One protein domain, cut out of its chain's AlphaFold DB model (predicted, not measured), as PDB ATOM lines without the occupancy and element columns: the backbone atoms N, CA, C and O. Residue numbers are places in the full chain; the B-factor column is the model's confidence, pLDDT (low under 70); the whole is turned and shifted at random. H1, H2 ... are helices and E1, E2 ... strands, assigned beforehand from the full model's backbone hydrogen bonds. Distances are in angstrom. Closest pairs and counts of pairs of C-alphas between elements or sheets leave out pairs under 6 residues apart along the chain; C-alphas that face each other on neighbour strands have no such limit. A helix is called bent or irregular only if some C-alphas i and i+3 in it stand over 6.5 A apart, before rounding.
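What this domain is: This is residues 383 to 498 and 512 to 519 of the 519 residues of an uncharacterized protein of Arcobacter lacus (UniProt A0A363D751). A twisted sheet of six strands makes a wall, with the long helix H1 running along one of its faces over E4. The shorter helix H2 packs on the first part of H1, near the E6 edge of the sheet; the opposite face has no named helix over it. The printed part has 124 residues, with two named helices and six named strands in the order E1, E2, H1, E3, E4, E5, H2, E6. The sheet is mixed, in the order E1, E2, E3, E4, E5, E6, and the class is mixed, helices and strands. The whole is compact, with a radius of gyration of the C-alphas of 15.4 A and spans of 44 by 34 by 25 A.

Where its parts are: In the sheet, E1 is residues 383 to 393, 29.4 A long, from C-alpha 383 at (18.831, 106.289, 250.562). E2 is residues 396 to 409, 36.6 A, and bends by 63 degrees at residue 406. E3 is residues 444 to 454, 33.3 A; E4 is residues 459 to 466, 23.3 A; E5 is residues 473 to 477, 13.0 A. E6 is residues 515 to 518, 9.9 A, ending at C-alpha 518 (41.812, 104.737, 261.299). H1 is residues 411 to 432, 31.2 A, starting at C-alpha 411 (26.088, 90.661, 256.640); it is only just irregular, with C-alphas 412 and 415 6.6 A apart. H2 is residues 483 to 493, 15.4 A.

How they stand to each other: E2 and E3 are parallel, with N 403 and O 449 at 2.8 A; with H1 they form a strand-helix-strand unit, two parallel neighbour strands with a helix between, whose crossover is right-handed. E1 and E2 are an antiparallel hairpin, with N 386 and O 402 at 2.9 A. E3, E4 and E5 form a meander, each strand the antiparallel neighbour of the one before, with N 450 and O 462 at 2.7 A and N 475 and O 463 at 2.7 A. E6 is antiparallel to E5, with N 518 and O 474 at 2.8 A. H1 is on the sheet at a height over the sheet of 9.2 A and runs along the strands, at 12 degrees to E4 on the local plane; the closest C-alphas of H1 and E4 are those of Phe 426 and Phe 464, 7.0 A. H1 touches H2 with residues 411 to 419 alone, closest at the C-alphas of Ala 415 and Ile 489, 5.0 A, at a shallow tilt of 27 degrees, the same way. With H1 and H2 on one face, the sheet makes two layers. Every O i to N i+4 pair is within hydrogen-bond range in H2, and 14 of 18 in H1. E1 and E6, the edge strands, are apart.

The domain as a whole: The two C-alphas farthest apart are those of Leu 437 and Lys 456, 47.3 A. Residues 499 to 511 are not printed, and C-alphas 498 and 512 are 21.8 A apart across this cut, which lies in the link from H2 to E6. The link from H1 to E3, 11 residues, is long. Mean pLDDT of the printed part is 72.0; 36 residues are under 70, among them residues 406 to 412, 493 to 498 and 512 to 519.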
ATOM      1  N   LYS A 383      17.856 105.499 249.803       67.44
ATOM      2  CA  LYS A 383      18.831 106.289 250.562       67.44
ATOM      3  C   LYS A 383      18.148 107.567 251.028       67.44
ATOM      4  O   LYS A 383      17.701 108.359 250.196       67.44
ATOM      5  N   LYS A 384      18.115 107.797 252.338       71.56
ATOM      6  CA  LYS A 384      17.686 109.070 252.925       71.56
ATOM      7  C   LYS A 384      18.908 109.845 253.376       71.56
ATOM      8  O   LYS A 384      19.741 109.311 254.102       71.56
ATOM      9  N   ILE A 385      19.006 111.098 252.947       73.81
ATOM     10  CA  ILE A 385      20.076 112.002 253.365       73.81
ATOM     11  C   ILE A 385      19.459 113.143 254.160       73.81
ATOM     12  O   ILE A 385      18.437 113.711 253.764       73.81
ATOM     13  N   THR A 386      20.097 113.458 255.280       76.50
ATOM     14  CA  THR A 386      19.686 114.506 256.203       76.50
ATOM     15  C   THR A 386      20.894 115.373 256.532       76.50
ATOM     16  O   THR A 386      21.938 114.875 256.957       76.50
ATOM     17  N   ILE A 387      20.750 116.687 256.361       76.69
ATOM     18  CA  ILE A 387      21.730 117.654 256.866       76.69
ATOM     19  C   ILE A 387      21.347 117.946 258.312       76.69
ATOM     20  O   ILE A 387      20.273 118.483 258.576       76.69
ATOM     21  N   GLU A 388      22.193 117.548 259.260       73.69
ATOM     22  CA  GLU A 388      21.893 117.713 260.682       73.69
ATOM     23  C   GLU A 388      22.343 119.067 261.213       73.69
ATOM     24  O   GLU A 388      21.617 119.704 261.982       73.69
ATOM     25  N   LYS A 389      23.544 119.494 260.810       75.25
ATOM     26  CA  LYS A 389      24.121 120.779 261.203       75.25
ATOM     27  C   LYS A 389      24.854 121.410 260.038       75.25
ATOM     28  O   LYS A 389      25.654 120.760 259.371       75.25
ATOM     29  N   PHE A 390      24.585 122.689 259.835       77.88
ATOM     30  CA  PHE A 390      25.295 123.541 258.896       77.88
ATOM     31  C   PHE A 390      25.315 124.945 259.499       77.88
ATOM     32  O   PHE A 390      24.533 125.806 259.124       77.88
ATOM     33  N   GLU A 391      26.133 125.148 260.529       78.44
ATOM     34  CA  GLU A 391      26.086 126.366 261.351       78.44
ATOM     35  C   GLU A 391      27.495 126.901 261.604       78.44
ATOM     36  O   GLU A 391      28.463 126.134 261.698       78.44
ATOM     37  N   LYS A 392      27.621 128.225 261.712       78.44
ATOM     38  CA  LYS A 392      28.881 128.891 262.043       78.44
ATOM     39  C   LYS A 392      28.972 129.068 263.561       78.44
ATOM     40  O   LYS A 392      28.136 129.728 264.160       78.44
ATOM     41  N   ASN A 393      30.020 128.522 264.179       76.62
ATOM     42  CA  ASN A 393      30.347 128.781 265.583       76.62
ATOM     43  C   ASN A 393      31.649 129.579 265.670       76.62
ATOM     44  O   ASN A 393      32.715 129.078 265.301       76.62
ATOM     45  N   ASN A 394      31.560 130.811 266.182       72.44
ATOM     46  CA  ASN A 394      32.622 131.821 266.212       72.44
ATOM     47  C   ASN A 394      33.145 132.153 264.800       72.44
ATOM     48  O   ASN A 394      32.673 133.105 264.191       72.44
ATOM     49  N   ASP A 395      34.040 131.328 264.250       74.31
ATOM     50  CA  ASP A 395      34.603 131.450 262.894       74.31
ATOM     51  C   ASP A 395      34.794 130.106 262.175       74.31
ATOM     52  O   ASP A 395      35.438 130.029 261.127       74.31
ATOM     53  N   VAL A 396      34.222 129.034 262.728       79.44
ATOM     54  CA  VAL A 396      34.331 127.684 262.177       79.44
ATOM     55  C   VAL A 396      32.942 127.158 261.834       79.44
ATOM     56  O   VAL A 396      32.062 127.086 262.693       79.44
ATOM     57  N   TYR A 397      32.749 126.774 260.577       81.44
ATOM     58  CA  TYR A 397      31.549 126.082 260.120       81.44
ATOM     59  C   TYR A 397      31.567 124.633 260.598       81.44
ATOM     60  O   TYR A 397      32.509 123.899 260.311       81.44
ATOM     61  N   ASN A 398      30.527 124.203 261.304       81.38
ATOM     62  CA  ASN A 398      30.336 122.804 261.669       81.38
ATOM     63  C   ASN A 398      29.314 122.185 260.720       81.38
ATOM     64  O   ASN A 398      28.137 122.551 260.741       81.38
ATOM     65  N   ILE A 399      29.788 121.261 259.887       82.81
ATOM     66  CA  ILE A 399      28.988 120.584 258.871       82.81
ATOM     67  C   ILE A 399      28.847 119.117 259.278       82.81
ATOM     68  O   ILE A 399      29.832 118.374 259.294       82.81
ATOM     69  N   GLU A 400      27.624 118.711 259.615       81.81
ATOM     70  CA  GLU A 400      27.268 117.333 259.961       81.81
ATOM     71  C   GLU A 400      26.204 116.796 258.994       81.81
ATOM     72  O   GLU A 400      25.100 117.340 258.904       81.81
ATOM     73  N   ILE A 401      26.536 115.708 258.297       81.94
ATOM     74  CA  ILE A 401      25.633 114.989 257.390       81.94
ATOM     75  C   ILE A 401      25.368 113.592 257.938       81.94
ATOM     76  O   ILE A 401      26.294 112.899 258.371       81.94
ATOM     77  N   GLU A 402      24.115 113.159 257.845       81.50
ATOM     78  CA  GLU A 402      23.712 111.784 258.098       81.50
ATOM     79  C   GLU A 402      23.069 111.165 256.848       81.50
ATOM     80  O   GLU A 402      22.091 111.675 256.304       81.50
ATOM     81  N   GLU A 403      23.629 110.043 256.399       79.62
ATOM     82  CA  GLU A 403      23.095 109.206 255.329       79.62
ATOM     83  C   GLU A 403      22.573 107.888 255.908       79.62
ATOM     84  O   GLU A 403      23.290 107.147 256.584       79.62
ATOM     85  N   ILE A 404      21.316 107.572 255.620       75.38
ATOM     86  CA  ILE A 404      20.646 106.354 256.066       75.38
ATOM     87  C   ILE A 404      20.351 105.497 254.841       75.38
ATOM     88  O   ILE A 404      19.660 105.926 253.916       75.38
ATOM     89  N   PHE A 405      20.855 104.267 254.853       71.62
ATOM     90  CA  PHE A 405      20.519 103.265 253.850       71.62
ATOM     91  C   PHE A 405      19.385 102.406 254.401       71.62
ATOM     92  O   PHE A 405      19.583 101.641 255.348       71.62
ATOM     93  N   GLU A 406      18.196 102.529 253.812       63.59
ATOM     94  CA  GLU A 406      17.025 101.743 254.224       63.59
ATOM     95  C   GLU A 406      17.052 100.326 253.636       63.59
ATOM     96  O   GLU A 406      16.357  99.431 254.117       63.59
ATOM     97  N   LYS A 407      17.912 100.088 252.636       65.75
ATOM     98  CA  LYS A 407      18.142  98.753 252.093       65.75
ATOM     99  C   LYS A 407      18.778  97.856 253.149       65.75
ATOM    100  O   LYS A 407      19.818  98.169 253.722       65.75
ATOM    101  N   GLN A 408      18.148  96.709 253.354       64.38
ATOM    102  CA  GLN A 408      18.669  95.662 254.207       64.38
ATOM    103  C   GLN A 408      19.786  94.913 253.475       64.38
ATOM    104  O   GLN A 408      19.553  94.299 252.436       64.38
ATOM    105  N   PHE A 409      21.008  94.996 254.001       68.31
ATOM    106  CA  PHE A 409      22.164  94.303 253.432       68.31
ATOM    107  C   PHE A 409      22.366  92.933 254.074       68.31
ATOM    108  O   PHE A 409      22.091  92.728 255.266       68.31
ATOM    109  N   GLN A 410      22.914  92.000 253.293       69.31
ATOM    110  CA  GLN A 410      23.444  90.763 253.854       69.31
ATOM    111  C   GLN A 410      24.726  91.068 254.630       69.31
ATOM    112  O   GLN A 410      25.561  91.852 254.186       69.31
ATOM    113  N   GLU A 411      24.935  90.394 255.763       67.38
ATOM    114  CA  GLU A 411      26.088  90.661 256.640       67.38
ATOM    115  C   GLU A 411      27.432  90.560 255.884       67.38
ATOM    116  O   GLU A 411      28.326  91.378 256.082       67.38
ATOM    117  N   LYS A 412      27.538  89.614 254.938       69.94
ATOM    118  CA  LYS A 412      28.726  89.390 254.091       69.94
ATOM    119  C   LYS A 412      29.042  90.542 253.127       69.94
ATOM    120  O   LYS A 412      30.149  90.605 252.604       69.94
ATOM    121  N   GLU A 413      28.090  91.428 252.848       72.25
ATOM    122  CA  GLU A 413      28.291  92.563 251.942       72.25
ATOM    123  C   GLU A 413      28.906  93.772 252.656       72.25
ATOM    124  O   GLU A 413      29.545  94.598 252.003       72.25
ATOM    125  N   PHE A 414      28.803  93.860 253.990       73.44
ATOM    126  CA  PHE A 414      29.301  95.019 254.734       73.44
ATOM    127  C   PHE A 414      30.794  95.245 254.586       73.44
ATOM    128  O   PHE A 414      31.201  96.391 254.435       73.44
ATOM    129  N   ALA A 415      31.608  94.187 254.589       70.06
ATOM    130  CA  ALA A 415      33.053  94.339 254.447       70.06
ATOM    131  C   ALA A 415      33.420  95.043 253.130       70.06
ATOM    132  O   ALA A 415      34.265  95.936 253.117       70.06
ATOM    133  N   LYS A 416      32.715  94.710 252.041       74.06
ATOM    134  CA  LYS A 416      32.892  95.348 250.730       74.06
ATOM    135  C   LYS A 416      32.338  96.769 250.701       74.06
ATOM    136  O   LYS A 416      32.988  97.653 250.158       74.06
ATOM    137  N   ILE A 417      31.163  97.003 251.289       73.75
ATOM    138  CA  ILE A 417      30.540  98.336 251.335       73.75
ATOM    139  C   ILE A 417      31.402  99.304 252.153       73.75
ATOM    140  O   ILE A 417      31.671 100.413 251.705       73.75
ATOM    141  N   ILE A 418      31.890  98.884 253.322       74.31
ATOM    142  CA  ILE A 418      32.763  99.697 254.178       74.31
ATOM    143  C   ILE A 418      34.078 100.005 253.459       74.31
ATOM    144  O   ILE A 418      34.520 101.152 253.474       74.31
ATOM    145  N   GLN A 419      34.667  99.017 252.778       75.19
ATOM    146  CA  GLN A 419      35.852  99.235 251.950       75.19
ATOM    147  C   GLN A 419      35.582 100.252 250.832       75.19
ATOM    148  O   GLN A 419      36.379 101.161 250.629       75.19
ATOM    149  N   GLN A 420      34.437 100.168 250.151       75.75
ATOM    150  CA  GLN A 420      34.059 101.142 249.126       75.75
ATOM    151  C   GLN A 420      33.856 102.550 249.704       75.75
ATOM    152  O   GLN A 420      34.320 103.521 249.108       75.75
ATOM    153  N   ILE A 421      33.205 102.684 250.865       75.56
ATOM    154  CA  ILE A 421      33.049 103.979 251.549       75.56
ATOM    155  C   ILE A 421      34.429 104.554 251.895       75.56
ATOM    156  O   ILE A 421      34.674 105.743 251.683       75.56
ATOM    157  N   TYR A 422      35.348 103.715 252.373       77.88
ATOM    158  CA  TYR A 422      36.712 104.127 252.676       77.88
ATOM    159  C   TYR A 422      37.463 104.592 251.415       77.88
ATOM    160  O   TYR A 422      37.920 105.734 251.346       77.88
ATOM    161  N   GLU A 423      37.543 103.743 250.391       76.38
ATOM    162  CA  GLU A 423      38.335 103.994 249.181       76.38
ATOM    163  C   GLU A 423      37.796 105.157 248.339       76.38
ATOM    164  O   GLU A 423      38.569 105.979 247.846       76.38
ATOM    165  N   TYR A 424      36.474 105.245 248.167       72.56
ATOM    166  CA  TYR A 424      35.877 106.224 247.260       72.56
ATOM    167  C   TYR A 424      35.492 107.527 247.948       72.56
ATOM    168  O   TYR A 424      35.703 108.584 247.355       72.56
ATOM    169  N   GLN A 425      34.958 107.482 249.173       77.44
ATOM    170  CA  GLN A 425      34.508 108.694 249.860       77.44
ATOM    171  C   GLN A 425      35.575 109.225 250.813       77.44
ATOM    172  O   GLN A 425      36.035 110.353 250.634       77.44
ATOM    173  N   PHE A 426      36.032 108.425 251.783       79.31
ATOM    174  CA  PHE A 426      36.964 108.917 252.803       79.31
ATOM    175  C   PHE A 426      38.298 109.382 252.208       79.31
ATOM    176  O   PHE A 426      38.731 110.492 252.508       79.31
ATOM    177  N   ILE A 427      38.931 108.601 251.323       78.12
ATOM    178  CA  ILE A 427      40.194 109.012 250.678       78.12
ATOM    179  C   ILE A 427      39.997 110.268 249.819       78.12
ATOM    180  O   ILE A 427      40.848 111.164 249.832       78.12
ATOM    181  N   SER A 428      38.878 110.374 249.097       78.44
ATOM    182  CA  SER A 428      38.571 111.560 248.288       78.44
ATOM    183  C   SER A 428      38.436 112.802 249.165       78.44
ATOM    184  O   SER A 428      39.121 113.796 248.921       78.44
ATOM    185  N   TYR A 429      37.657 112.726 250.246       79.94
ATOM    186  CA  TYR A 429      37.512 113.820 251.203       79.94
ATOM    187  C   TYR A 429      38.807 114.152 251.933       79.94
ATOM    188  O   TYR A 429      39.147 115.323 252.065       79.94
ATOM    189  N   ARG A 430      39.583 113.145 252.332       79.88
ATOM    190  CA  ARG A 430      40.916 113.336 252.913       79.88
ATOM    191  C   ARG A 430      41.866 114.024 251.936       79.88
ATOM    192  O   ARG A 430      42.748 114.746 252.375       79.88
ATOM    193  N   THR A 431      41.704 113.827 250.629       80.38
ATOM    194  CA  THR A 431      42.526 114.489 249.605       80.38
ATOM    195  C   THR A 431      42.076 115.930 249.361       80.38
ATOM    196  O   THR A 431      42.911 116.834 249.297       80.38
ATOM    197  N   ILE A 432      40.765 116.160 249.261       80.50
ATOM    198  CA  ILE A 432      40.160 117.476 248.991       80.50
ATOM    199  C   ILE A 432      40.260 118.396 250.218       80.50
ATOM    200  O   ILE A 432      40.528 119.588 250.094       80.50
ATOM    201  N   PHE A 433      40.099 117.848 251.416       79.31
ATOM    202  CA  PHE A 433      40.258 118.555 252.687       79.31
ATOM    203  C   PHE A 433      41.596 118.226 253.348       79.31
ATOM    204  O   PHE A 433      41.712 118.297 254.567       79.31
ATOM    205  N   ARG A 434      42.608 117.849 252.554       73.25
ATOM    206  CA  ARG A 434      43.916 117.443 253.075       73.25
ATOM    207  C   ARG A 434      44.553 118.508 253.944       73.25
ATOM    208  O   ARG A 434      44.362 119.709 253.738       73.25
ATOM    209  N   ASP A 435      45.409 118.035 254.835       67.44
ATOM    210  CA  ASP A 435      46.316 118.910 255.545       67.44
ATOM    211  C   ASP A 435      47.451 119.346 254.610       67.44
ATOM    212  O   ASP A 435      48.050 118.545 253.888       67.44
ATOM    213  N   GLY A 436      47.710 120.648 254.575       68.00
ATOM    214  CA  GLY A 436      48.736 121.284 253.767       68.00
ATOM    215  C   GLY A 436      49.370 122.452 254.516       68.00
ATOM    216  O   GLY A 436      49.138 122.655 255.705       68.00
ATOM    217  N   LEU A 437      50.165 123.251 253.801       66.38
ATOM    218  CA  LEU A 437      50.893 124.386 254.388       66.38
ATOM    219  C   LEU A 437      49.969 125.392 255.095       66.38
ATOM    220  O   LEU A 437      50.357 125.986 256.093       66.38
ATOM    221  N   ASP A 438      48.738 125.539 254.600       68.56
ATOM    222  CA  ASP A 438      47.776 126.536 255.070       68.56
ATOM    223  C   ASP A 438      46.670 125.959 255.974       68.56
ATOM    224  O   ASP A 438      45.677 126.644 256.210       68.56
ATOM    225  N   THR A 439      46.788 124.720 256.478       72.00
ATOM    226  CA  THR A 439      45.718 124.074 257.278       72.00
ATOM    227  C   THR A 439      45.266 124.907 258.473       72.00
ATOM    228  O   THR A 439      44.086 124.903 258.809       72.00
ATOM    229  N   GLN A 440      46.170 125.685 259.074       70.19
ATOM    230  CA  GLN A 440      45.853 126.583 260.192       70.19
ATOM    231  C   GLN A 440      44.732 127.586 259.853       70.19
ATOM    232  O   GLN A 440      43.980 128.008 260.732       70.19
ATOM    233  N   ASN A 441      44.586 127.923 258.569       75.31
ATOM    234  CA  ASN A 441      43.575 128.843 258.060       75.31
ATOM    235  C   ASN A 441      42.237 128.158 257.733       75.31
ATOM    236  O   ASN A 441      41.342 128.826 257.224       75.31
ATOM    237  N   ARG A 442      42.077 126.848 257.987       81.00
ATOM    238  CA  ARG A 442      40.815 126.140 257.731       81.00
ATOM    239  C   ARG A 442      39.690 126.733 258.587       81.00
ATOM    240  O   ARG A 442      39.856 126.951 259.792       81.00
ATOM    241  N   THR A 443      38.536 126.970 257.966       81.75
ATOM    242  CA  THR A 443      37.362 127.589 258.609       81.75
ATOM    243  C   THR A 443      36.195 126.625 258.802       81.75
ATOM    244  O   THR A 443      35.064 127.064 258.988       81.75
ATOM    245  N   PHE A 444      36.420 125.309 258.756       83.38
ATOM    246  CA  PHE A 444      35.345 124.329 258.913       83.38
ATOM    247  C   PHE A 444      35.787 123.016 259.565       83.38
ATOM    248  O   PHE A 444      36.948 122.613 259.469       83.38
ATOM    249  N   ASN A 445      34.809 122.348 260.174       85.00
ATOM    250  CA  ASN A 445      34.829 120.964 260.621       85.00
ATOM    251  C   ASN A 445      33.790 120.184 259.811       85.00
ATOM    252  O   ASN A 445      32.659 120.644 259.636       85.00
ATOM    253  N   PHE A 446      34.162 119.000 259.340       85.31
ATOM    254  CA  PHE A 446      33.310 118.156 258.513       85.31
ATOM    255  C   PHE A 446      33.123 116.785 259.153       85.31
ATOM    256  O   PHE A 446      34.093 116.107 259.501       85.31
ATOM    257  N   LYS A 447      31.871 116.351 259.281       86.06
ATOM    258  CA  LYS A 447      31.512 115.043 259.820       86.06
ATOM    259  C   LYS A 447      30.412 114.417 258.971       86.06
ATOM    260  O   LYS A 447      29.344 114.997 258.804       86.06
ATOM    261  N   LYS A 448      30.659 113.204 258.480       83.56
ATOM    262  CA  LYS A 448      29.689 112.426 257.701       83.56
ATOM    263  C   LYS A 448      29.438 111.096 258.399       83.56
ATOM    264  O   LYS A 448      30.393 110.399 258.750       83.56
ATOM    265  N   ARG A 449      28.166 110.778 258.650       84.12
ATOM    266  CA  ARG A 449      27.712 109.541 259.297       84.12
ATOM    267  C   ARG A 449      26.876 108.722 258.326       84.12
ATOM    268  O   ARG A 449      25.981 109.258 257.690       84.12
ATOM    269  N   PHE A 450      27.132 107.425 258.268       81.56
ATOM    270  CA  PHE A 450      26.362 106.451 257.512       81.56
ATOM    271  C   PHE A 450      25.731 105.465 258.484       81.56
ATOM    272  O   PHE A 450      26.423 104.901 259.335       81.56
ATOM    273  N   LYS A 451      24.430 105.236 258.336       81.50
ATOM    274  CA  LYS A 451      23.688 104.199 259.053       81.50
ATOM    275  C   LYS A 451      23.304 103.105 258.065       81.50
ATOM    276  O   LYS A 451      22.527 103.340 257.141       81.50
ATOM    277  N   LEU A 452      23.866 101.917 258.266       78.19
ATOM    278  CA  LEU A 452      23.619 100.729 257.454       78.19
ATOM    279  C   LEU A 452      22.806  99.721 258.269       78.19
ATOM    280  O   LEU A 452      23.191  99.399 259.391       78.19
ATOM    281  N   SER A 453      21.714  99.200 257.709       74.62
ATOM    282  CA  SER A 453      20.841  98.230 258.390       74.62
ATOM    283  C   SER A 453      20.910  96.845 257.737       74.62
ATOM    284  O   SER A 453      21.053  96.717 256.523       74.62
ATOM    285  N   THR A 454      20.799  95.784 258.537       66.88
ATOM    286  CA  THR A 454      20.700  94.389 258.052       66.88
ATOM    287  C   THR A 454      19.263  93.928 257.868       66.88
ATOM    288  O   THR A 454      18.350  94.447 258.511       66.88
ATOM    289  N   GLU A 455      19.086  92.831 257.122       65.12
ATOM    290  CA  GLU A 455      17.815  92.080 257.062       65.12
ATOM    291  C   GLU A 455      17.313  91.615 258.437       65.12
ATOM    292  O   GLU A 455      16.120  91.412 258.647       65.12
ATOM    293  N   LYS A 456      18.221  91.484 259.411       62.91
ATOM    294  CA  LYS A 456      17.928  91.031 260.777       62.91
ATOM    295  C   LYS A 456      17.771  92.178 261.785       62.91
ATOM    296  O   LYS A 456      17.756  91.913 262.982       62.91
ATOM    297  N   GLY A 457      17.693  93.431 261.329       65.62
ATOM    298  CA  GLY A 457      17.474  94.604 262.188       65.62
ATOM    299  C   GLY A 457      18.698  95.113 262.960       65.62
ATOM    300  O   GLY A 457      18.566  96.043 263.745       65.62
ATOM    301  N   LYS A 458      19.888  94.541 262.743       68.69
ATOM    302  CA  LYS A 458      21.165  95.083 263.245       68.69
ATOM    303  C   LYS A 458      21.573  96.328 262.469       68.69
ATOM    304  O   LYS A 458      21.378  96.350 261.248       68.69
ATOM    305  N   THR A 459      22.211  97.278 263.143       70.25
ATOM    306  CA  THR A 459      22.619  98.568 262.566       70.25
ATOM    307  C   THR A 459      24.107  98.806 262.762       70.25
ATOM    308  O   THR A 459      24.630  98.636 263.856       70.25
ATOM    309  N   ILE A 460      24.789  99.235 261.705       73.81
ATOM    310  CA  ILE A 460      26.206  99.602 261.727       73.81
ATOM    311  C   ILE A 460      26.309 101.091 261.436       73.81
ATOM    312  O   ILE A 460      25.759 101.578 260.443       73.81
ATOM    313  N   SER A 461      27.029 101.807 262.295       77.88
ATOM    314  CA  SER A 461      27.401 103.196 262.070       77.88
ATOM    315  C   SER A 461      28.821 103.269 261.512       77.88
ATOM    316  O   SER A 461      29.776 102.754 262.094       77.88
ATOM    317  N   VAL A 462      28.970 103.922 260.364       79.56
ATOM    318  CA  VAL A 462      30.272 104.340 259.835       79.56
ATOM    319  C   VAL A 462      30.315 105.852 259.928       79.56
ATOM    320  O   VAL A 462      29.361 106.526 259.562       79.56
ATOM    321  N   GLN A 463      31.402 106.412 260.423       82.00
ATOM    322  CA  GLN A 463      31.568 107.851 260.521       82.00
ATOM    323  C   GLN A 463      32.973 108.209 260.079       82.00
ATOM    324  O   GLN A 463      33.926 107.524 260.426       82.00
ATOM    325  N   PHE A 464      33.117 109.316 259.362       82.88
ATOM    326  CA  PHE A 464      34.414 109.962 259.269       82.88
ATOM    327  C   PHE A 464      34.328 111.432 259.640       82.88
ATOM    328  O   PHE A 464      33.282 112.075 259.528       82.88
ATOM    329  N   THR A 465      35.418 111.937 260.201       80.00
ATOM    330  CA  THR A 465      35.480 113.245 260.847       80.00
ATOM    331  C   THR A 465      36.787 113.921 260.473       80.00
ATOM    332  O   THR A 465      37.858 113.351 260.641       80.00
ATOM    333  N   ILE A 466      36.686 115.129 259.929       79.88
ATOM    334  CA  ILE A 466      37.803 115.978 259.531       79.88
ATOM    335  C   ILE A 466      37.639 117.273 260.315       79.88
ATOM    336  O   ILE A 466      36.746 118.074 260.035       79.88
ATOM    337  N   VAL A 467      38.468 117.445 261.336       78.88
ATOM    338  CA  VAL A 467      38.436 118.608 262.228       78.88
ATOM    339  C   VAL A 467      39.542 119.571 261.812       78.88
ATOM    340  O   VAL A 467      40.514 119.184 261.163       78.88
ATOM    341  N   LYS A 468      39.398 120.847 262.159       74.50
ATOM    342  CA  LYS A 468      40.433 121.860 261.958       74.50
ATOM    343  C   LYS A 468      41.772 121.491 262.610       74.50
ATOM    344  O   LYS A 468      42.809 121.638 261.970       74.50
ATOM    345  N   ASP A 469      41.730 121.021 263.855       73.31
ATOM    346  CA  ASP A 469      42.915 120.894 264.716       73.31
ATOM    347  C   ASP A 469      43.386 119.441 264.917       73.31
ATOM    348  O   ASP A 469      44.387 119.197 265.590       73.31
ATOM    349  N   GLU A 470      42.689 118.463 264.330       75.81
ATOM    350  CA  GLU A 470      42.962 117.034 264.521       75.81
ATOM    351  C   GLU A 470      43.108 116.292 263.188       75.81
ATOM    352  O   GLU A 470      42.626 116.736 262.145       75.81
ATOM    353  N   GLN A 471      43.764 115.129 263.229       75.25
ATOM    354  CA  GLN A 471      43.867 114.240 262.070       75.25
ATOM    355  C   GLN A 471      42.487 113.737 261.639       75.25
ATOM    356  O   GLN A 471      41.608 113.514 262.471       75.25
ATOM    357  N   ALA A 472      42.315 113.517 260.336       79.31
ATOM    358  CA  ALA A 472      41.105 112.911 259.798       79.31
ATOM    359  C   ALA A 472      40.900 111.503 260.383       79.31
ATOM    360  O   ALA A 472      41.795 110.668 260.326       79.31
ATOM    361  N   LEU A 473      39.712 111.230 260.917       80.12
ATOM    362  CA  LEU A 473      39.371 109.950 261.533       80.12
ATOM    363  C   LEU A 473      38.323 109.220 260.699       80.12
ATOM    364  O   LEU A 473      37.345 109.830 260.271       80.12
ATOM    365  N   PHE A 474      38.491 107.910 260.538       80.31
ATOM    366  CA  PHE A 474      37.474 106.994 260.023       80.31
ATOM    367  C   PHE A 474      37.125 105.971 261.107       80.31
ATOM    368  O   PHE A 474      37.973 105.177 261.511       80.31
ATOM    369  N   THR A 475      35.888 106.009 261.591       77.62
ATOM    370  CA  THR A 475      35.371 105.213 262.708       77.62
ATOM    371  C   THR A 475      34.262 104.273 262.246       77.62
ATOM    372  O   THR A 475      33.318 104.709 261.587       77.62
ATOM    373  N   VAL A 476      34.341 102.997 262.625       77.62
ATOM    374  CA  VAL A 476      33.302 101.989 262.355       77.62
ATOM    375  C   VAL A 476      32.834 101.385 263.676       77.62
ATOM    376  O   VAL A 476      33.653 100.814 264.400       77.62
ATOM    377  N   GLY A 477      31.535 101.483 263.966       75.00
ATOM    378  CA  GLY A 477      30.895 100.808 265.096       75.00
ATOM    379  C   GLY A 477      30.682  99.327 264.791       75.00
ATOM    380  O   GLY A 477      30.038  98.980 263.800       75.00
ATOM    381  N   LEU A 478      31.246  98.440 265.615       69.38
ATOM    382  CA  LEU A 478      31.268  96.990 265.364       69.38
ATOM    383  C   LEU A 478      30.347  96.177 266.283       69.38
ATOM    384  O   LEU A 478      30.372  94.944 266.218       69.38
ATOM    385  N   ASP A 479      29.566  96.837 267.137       65.31
ATOM    386  CA  ASP A 479      28.870  96.207 268.268       65.31
ATOM    387  C   ASP A 479      27.966  95.027 267.862       65.31
ATOM    388  O   ASP A 479      27.913  94.022 268.572       65.31
ATOM    389  N   ASP A 480      27.360  95.075 266.670       64.25
ATOM    390  CA  ASP A 480      26.398  94.068 266.206       64.25
ATOM    391  C   ASP A 480      26.960  93.015 265.218       64.25
ATOM    392  O   ASP A 480      26.227  92.120 264.778       64.25
ATOM    393  N   LEU A 481      28.242  93.073 264.840       67.06
ATOM    394  CA  LEU A 481      28.826  92.231 263.777       67.06
ATOM    395  C   LEU A 481      29.411  90.898 264.277       67.06
ATOM    396  O   LEU A 481      29.932  90.800 265.388       67.06
ATOM    397  N   SER A 482      29.388  89.860 263.433       70.75
ATOM    398  CA  SER A 482      30.118  88.609 263.697       70.75
ATOM    399  C   SER A 482      31.646  88.785 263.629       70.75
ATOM    400  O   SER A 482      32.173  89.541 262.813       70.75
ATOM    401  N   GLU A 483      32.385  88.041 264.462       71.69
ATOM    402  CA  GLU A 483      33.857  88.127 264.558       71.69
ATOM    403  C   GLU A 483      34.586  87.834 263.235       71.69
ATOM    404  O   GLU A 483      35.626  88.430 262.953       71.69
ATOM    405  N   SER A 484      34.035  86.968 262.377       71.00
ATOM    406  CA  SER A 484      34.596  86.708 261.043       71.00
ATOM    407  C   SER A 484      34.590  87.952 260.155       71.00
ATOM    408  O   SER A 484      35.552  88.190 259.432       71.00
ATOM    409  N   ILE A 485      33.532  88.761 260.236       69.25
ATOM    410  CA  ILE A 485      33.353  89.949 259.395       69.25
ATOM    411  C   ILE A 485      34.135  91.128 259.966       69.25
ATOM    412  O   ILE A 485      34.735  91.880 259.206       69.25
ATOM    413  N   LYS A 486      34.224  91.252 261.298       71.62
ATOM    414  CA  LYS A 486      35.138  92.214 261.936       71.62
ATOM    415  C   LYS A 486      36.576  92.004 261.465       71.62
ATOM    416  O   LYS A 486      37.263  92.969 261.144       71.62
ATOM    417  N   LYS A 487      37.010  90.740 261.385       71.38
ATOM    418  CA  LYS A 487      38.333  90.385 260.874       71.38
ATOM    419  C   LYS A 487      38.488  90.730 259.389       71.38
ATOM    420  O   LYS A 487      39.494  91.319 259.030       71.38
ATOM    421  N   GLU A 488      37.487  90.442 258.559       74.56
ATOM    422  CA  GLU A 488      37.504  90.794 257.130       74.56
ATOM    423  C   GLU A 488      37.565  92.315 256.900       74.56
ATOM    424  O   GLU A 488      38.360  92.781 256.092       74.56
ATOM    425  N   ILE A 489      36.799  93.109 257.658       70.69
ATOM    426  CA  ILE A 489      36.868  94.580 257.627       70.69
ATOM    427  C   ILE A 489      38.273  95.055 258.016       70.69
ATOM    428  O   ILE A 489      38.845  95.914 257.347       70.69
ATOM    429  N   PHE A 490      38.840  94.488 259.082       71.00
ATOM    430  CA  PHE A 490      40.179  94.840 259.548       71.00
ATOM    431  C   PHE A 490      41.264  94.469 258.528       71.00
ATOM    432  O   PHE A 490      42.181  95.254 258.301       71.00
ATOM    433  N   ASP A 491      41.155  93.304 257.891       71.12
ATOM    434  CA  ASP A 491      42.094  92.843 256.866       71.12
ATOM    435  C   ASP A 491      41.985  93.697 255.587       71.12
ATOM    436  O   ASP A 491      43.011  94.101 255.038       71.12
ATOM    437  N   ASN A 492      40.767  94.055 255.158       71.50
ATOM    438  CA  ASN A 492      40.539  94.907 253.986       71.50
ATOM    439  C   ASN A 492      41.077  96.332 254.196       71.50
ATOM    440  O   ASN A 492      41.704  96.892 253.298       71.50
ATOM    441  N   LEU A 493      40.878  96.910 255.386       69.00
ATOM    442  CA  LEU A 493      41.299  98.281 255.695       69.00
ATOM    443  C   LEU A 493      42.799  98.410 256.038       69.00
ATOM    444  O   LEU A 493      43.348  99.504 255.948       69.00
ATOM    445  N   ASN A 494      43.491  97.320 256.390       60.38
ATOM    446  CA  ASN A 494      44.929  97.324 256.724       60.38
ATOM    447  C   ASN A 494      45.880  97.364 255.514       60.38
ATOM    448  O   ASN A 494      47.082  97.122 255.660       60.38
ATOM    449  N   THR A 495      45.388  97.653 254.311       47.31
ATOM    450  CA  THR A 495      46.201  97.559 253.091       47.31
ATOM    451  C   THR A 495      47.067  98.783 252.773       47.31
ATOM    452  O   THR A 495      47.863  98.708 251.841       47.31
ATOM    453  N   GLU A 496      47.099  99.827 253.611       39.25
ATOM    454  CA  GLU A 496      48.177 100.830 253.581       39.25
ATOM    455  C   GLU A 496      48.692 101.169 254.989       39.25
ATOM    456  O   GLU A 496      47.944 101.525 255.895       39.25
ATOM    457  N   LYS A 497      50.011 101.035 255.178       36.88
ATOM    458  CA  LYS A 497      50.752 101.319 256.416       36.88
ATOM    459  C   LYS A 497      50.478 102.741 256.939       36.88
ATOM    460  O   LYS A 497      51.205 103.666 256.588       36.88
ATOM    461  N   PHE A 498      49.545 102.889 257.872       31.89
ATOM    462  CA  PHE A 498      49.495 104.022 258.795       31.89
ATOM    463  C   PHE A 498      49.622 103.504 260.232       31.89
ATOM    464  O   PHE A 498      49.032 102.494 260.614       31.89
ATOM    465  N   GLU A 512      37.083  92.997 273.240       32.62
ATOM    466  CA  GLU A 512      36.052  93.528 272.353       32.62
ATOM    467  C   GLU A 512      36.542  94.801 271.651       32.62
ATOM    468  O   GLU A 512      36.647  95.864 272.267       32.62
ATOM    469  N   VAL A 513      36.886  94.688 270.367       40.78
ATOM    470  CA  VAL A 513      37.130  95.847 269.508       40.78
ATOM    471  C   VAL A 513      35.748  96.399 269.177       40.78
ATOM    472  O   VAL A 513      35.101  95.937 268.241       40.78
ATOM    473  N   LYS A 514      35.245  97.289 270.036       48.19
ATOM    474  CA  LYS A 514      33.920  97.912 269.876       48.19
ATOM    475  C   LYS A 514      33.903  98.922 268.729       48.19
ATOM    476  O   LYS A 514      32.905  99.049 268.028       48.19
ATOM    477  N   GLU A 515      35.048  99.544 268.457       49.28
ATOM    478  CA  GLU A 515      35.221 100.505 267.370       49.28
ATOM    479  C   GLU A 515      36.590 100.330 266.696       49.28
ATOM    480  O   GLU A 515      37.606 100.133 267.372       49.28
ATOM    481  N   ILE A 516      36.630 100.421 265.364       59.22
ATOM    482  CA  ILE A 516      37.878 100.593 264.603       59.22
ATOM    483  C   ILE A 516      38.006 102.073 264.266       59.22
ATOM    484  O   ILE A 516      37.116 102.617 263.621       59.22
ATOM    485  N   THR A 517      39.112 102.701 264.670       55.47
ATOM    486  CA  THR A 517      39.471 104.071 264.272       55.47
ATOM    487  C   THR A 517      40.739 104.042 263.425       55.47
ATOM    488  O   THR A 517      41.772 103.556 263.886       55.47
ATOM    489  N   ILE A 518      40.670 104.574 262.207       58.97
ATOM    490  CA  ILE A 518      41.812 104.737 261.299       58.97
ATOM    491  C   ILE A 518      42.131 106.231 261.211       58.97
ATOM    492  O   ILE A 518      41.221 107.030 260.981       58.97
ATOM    493  N   LYS A 519      43.403 106.584 261.434       50.50
ATOM    494  CA  LYS A 519      43.944 107.950 261.357       50.50
ATOM    495  C   LYS A 519      44.650 108.206 260.025       50.50
ATOM    496  O   LYS A 519      45.258 107.250 259.489       50.50
TER     497      LYS A 519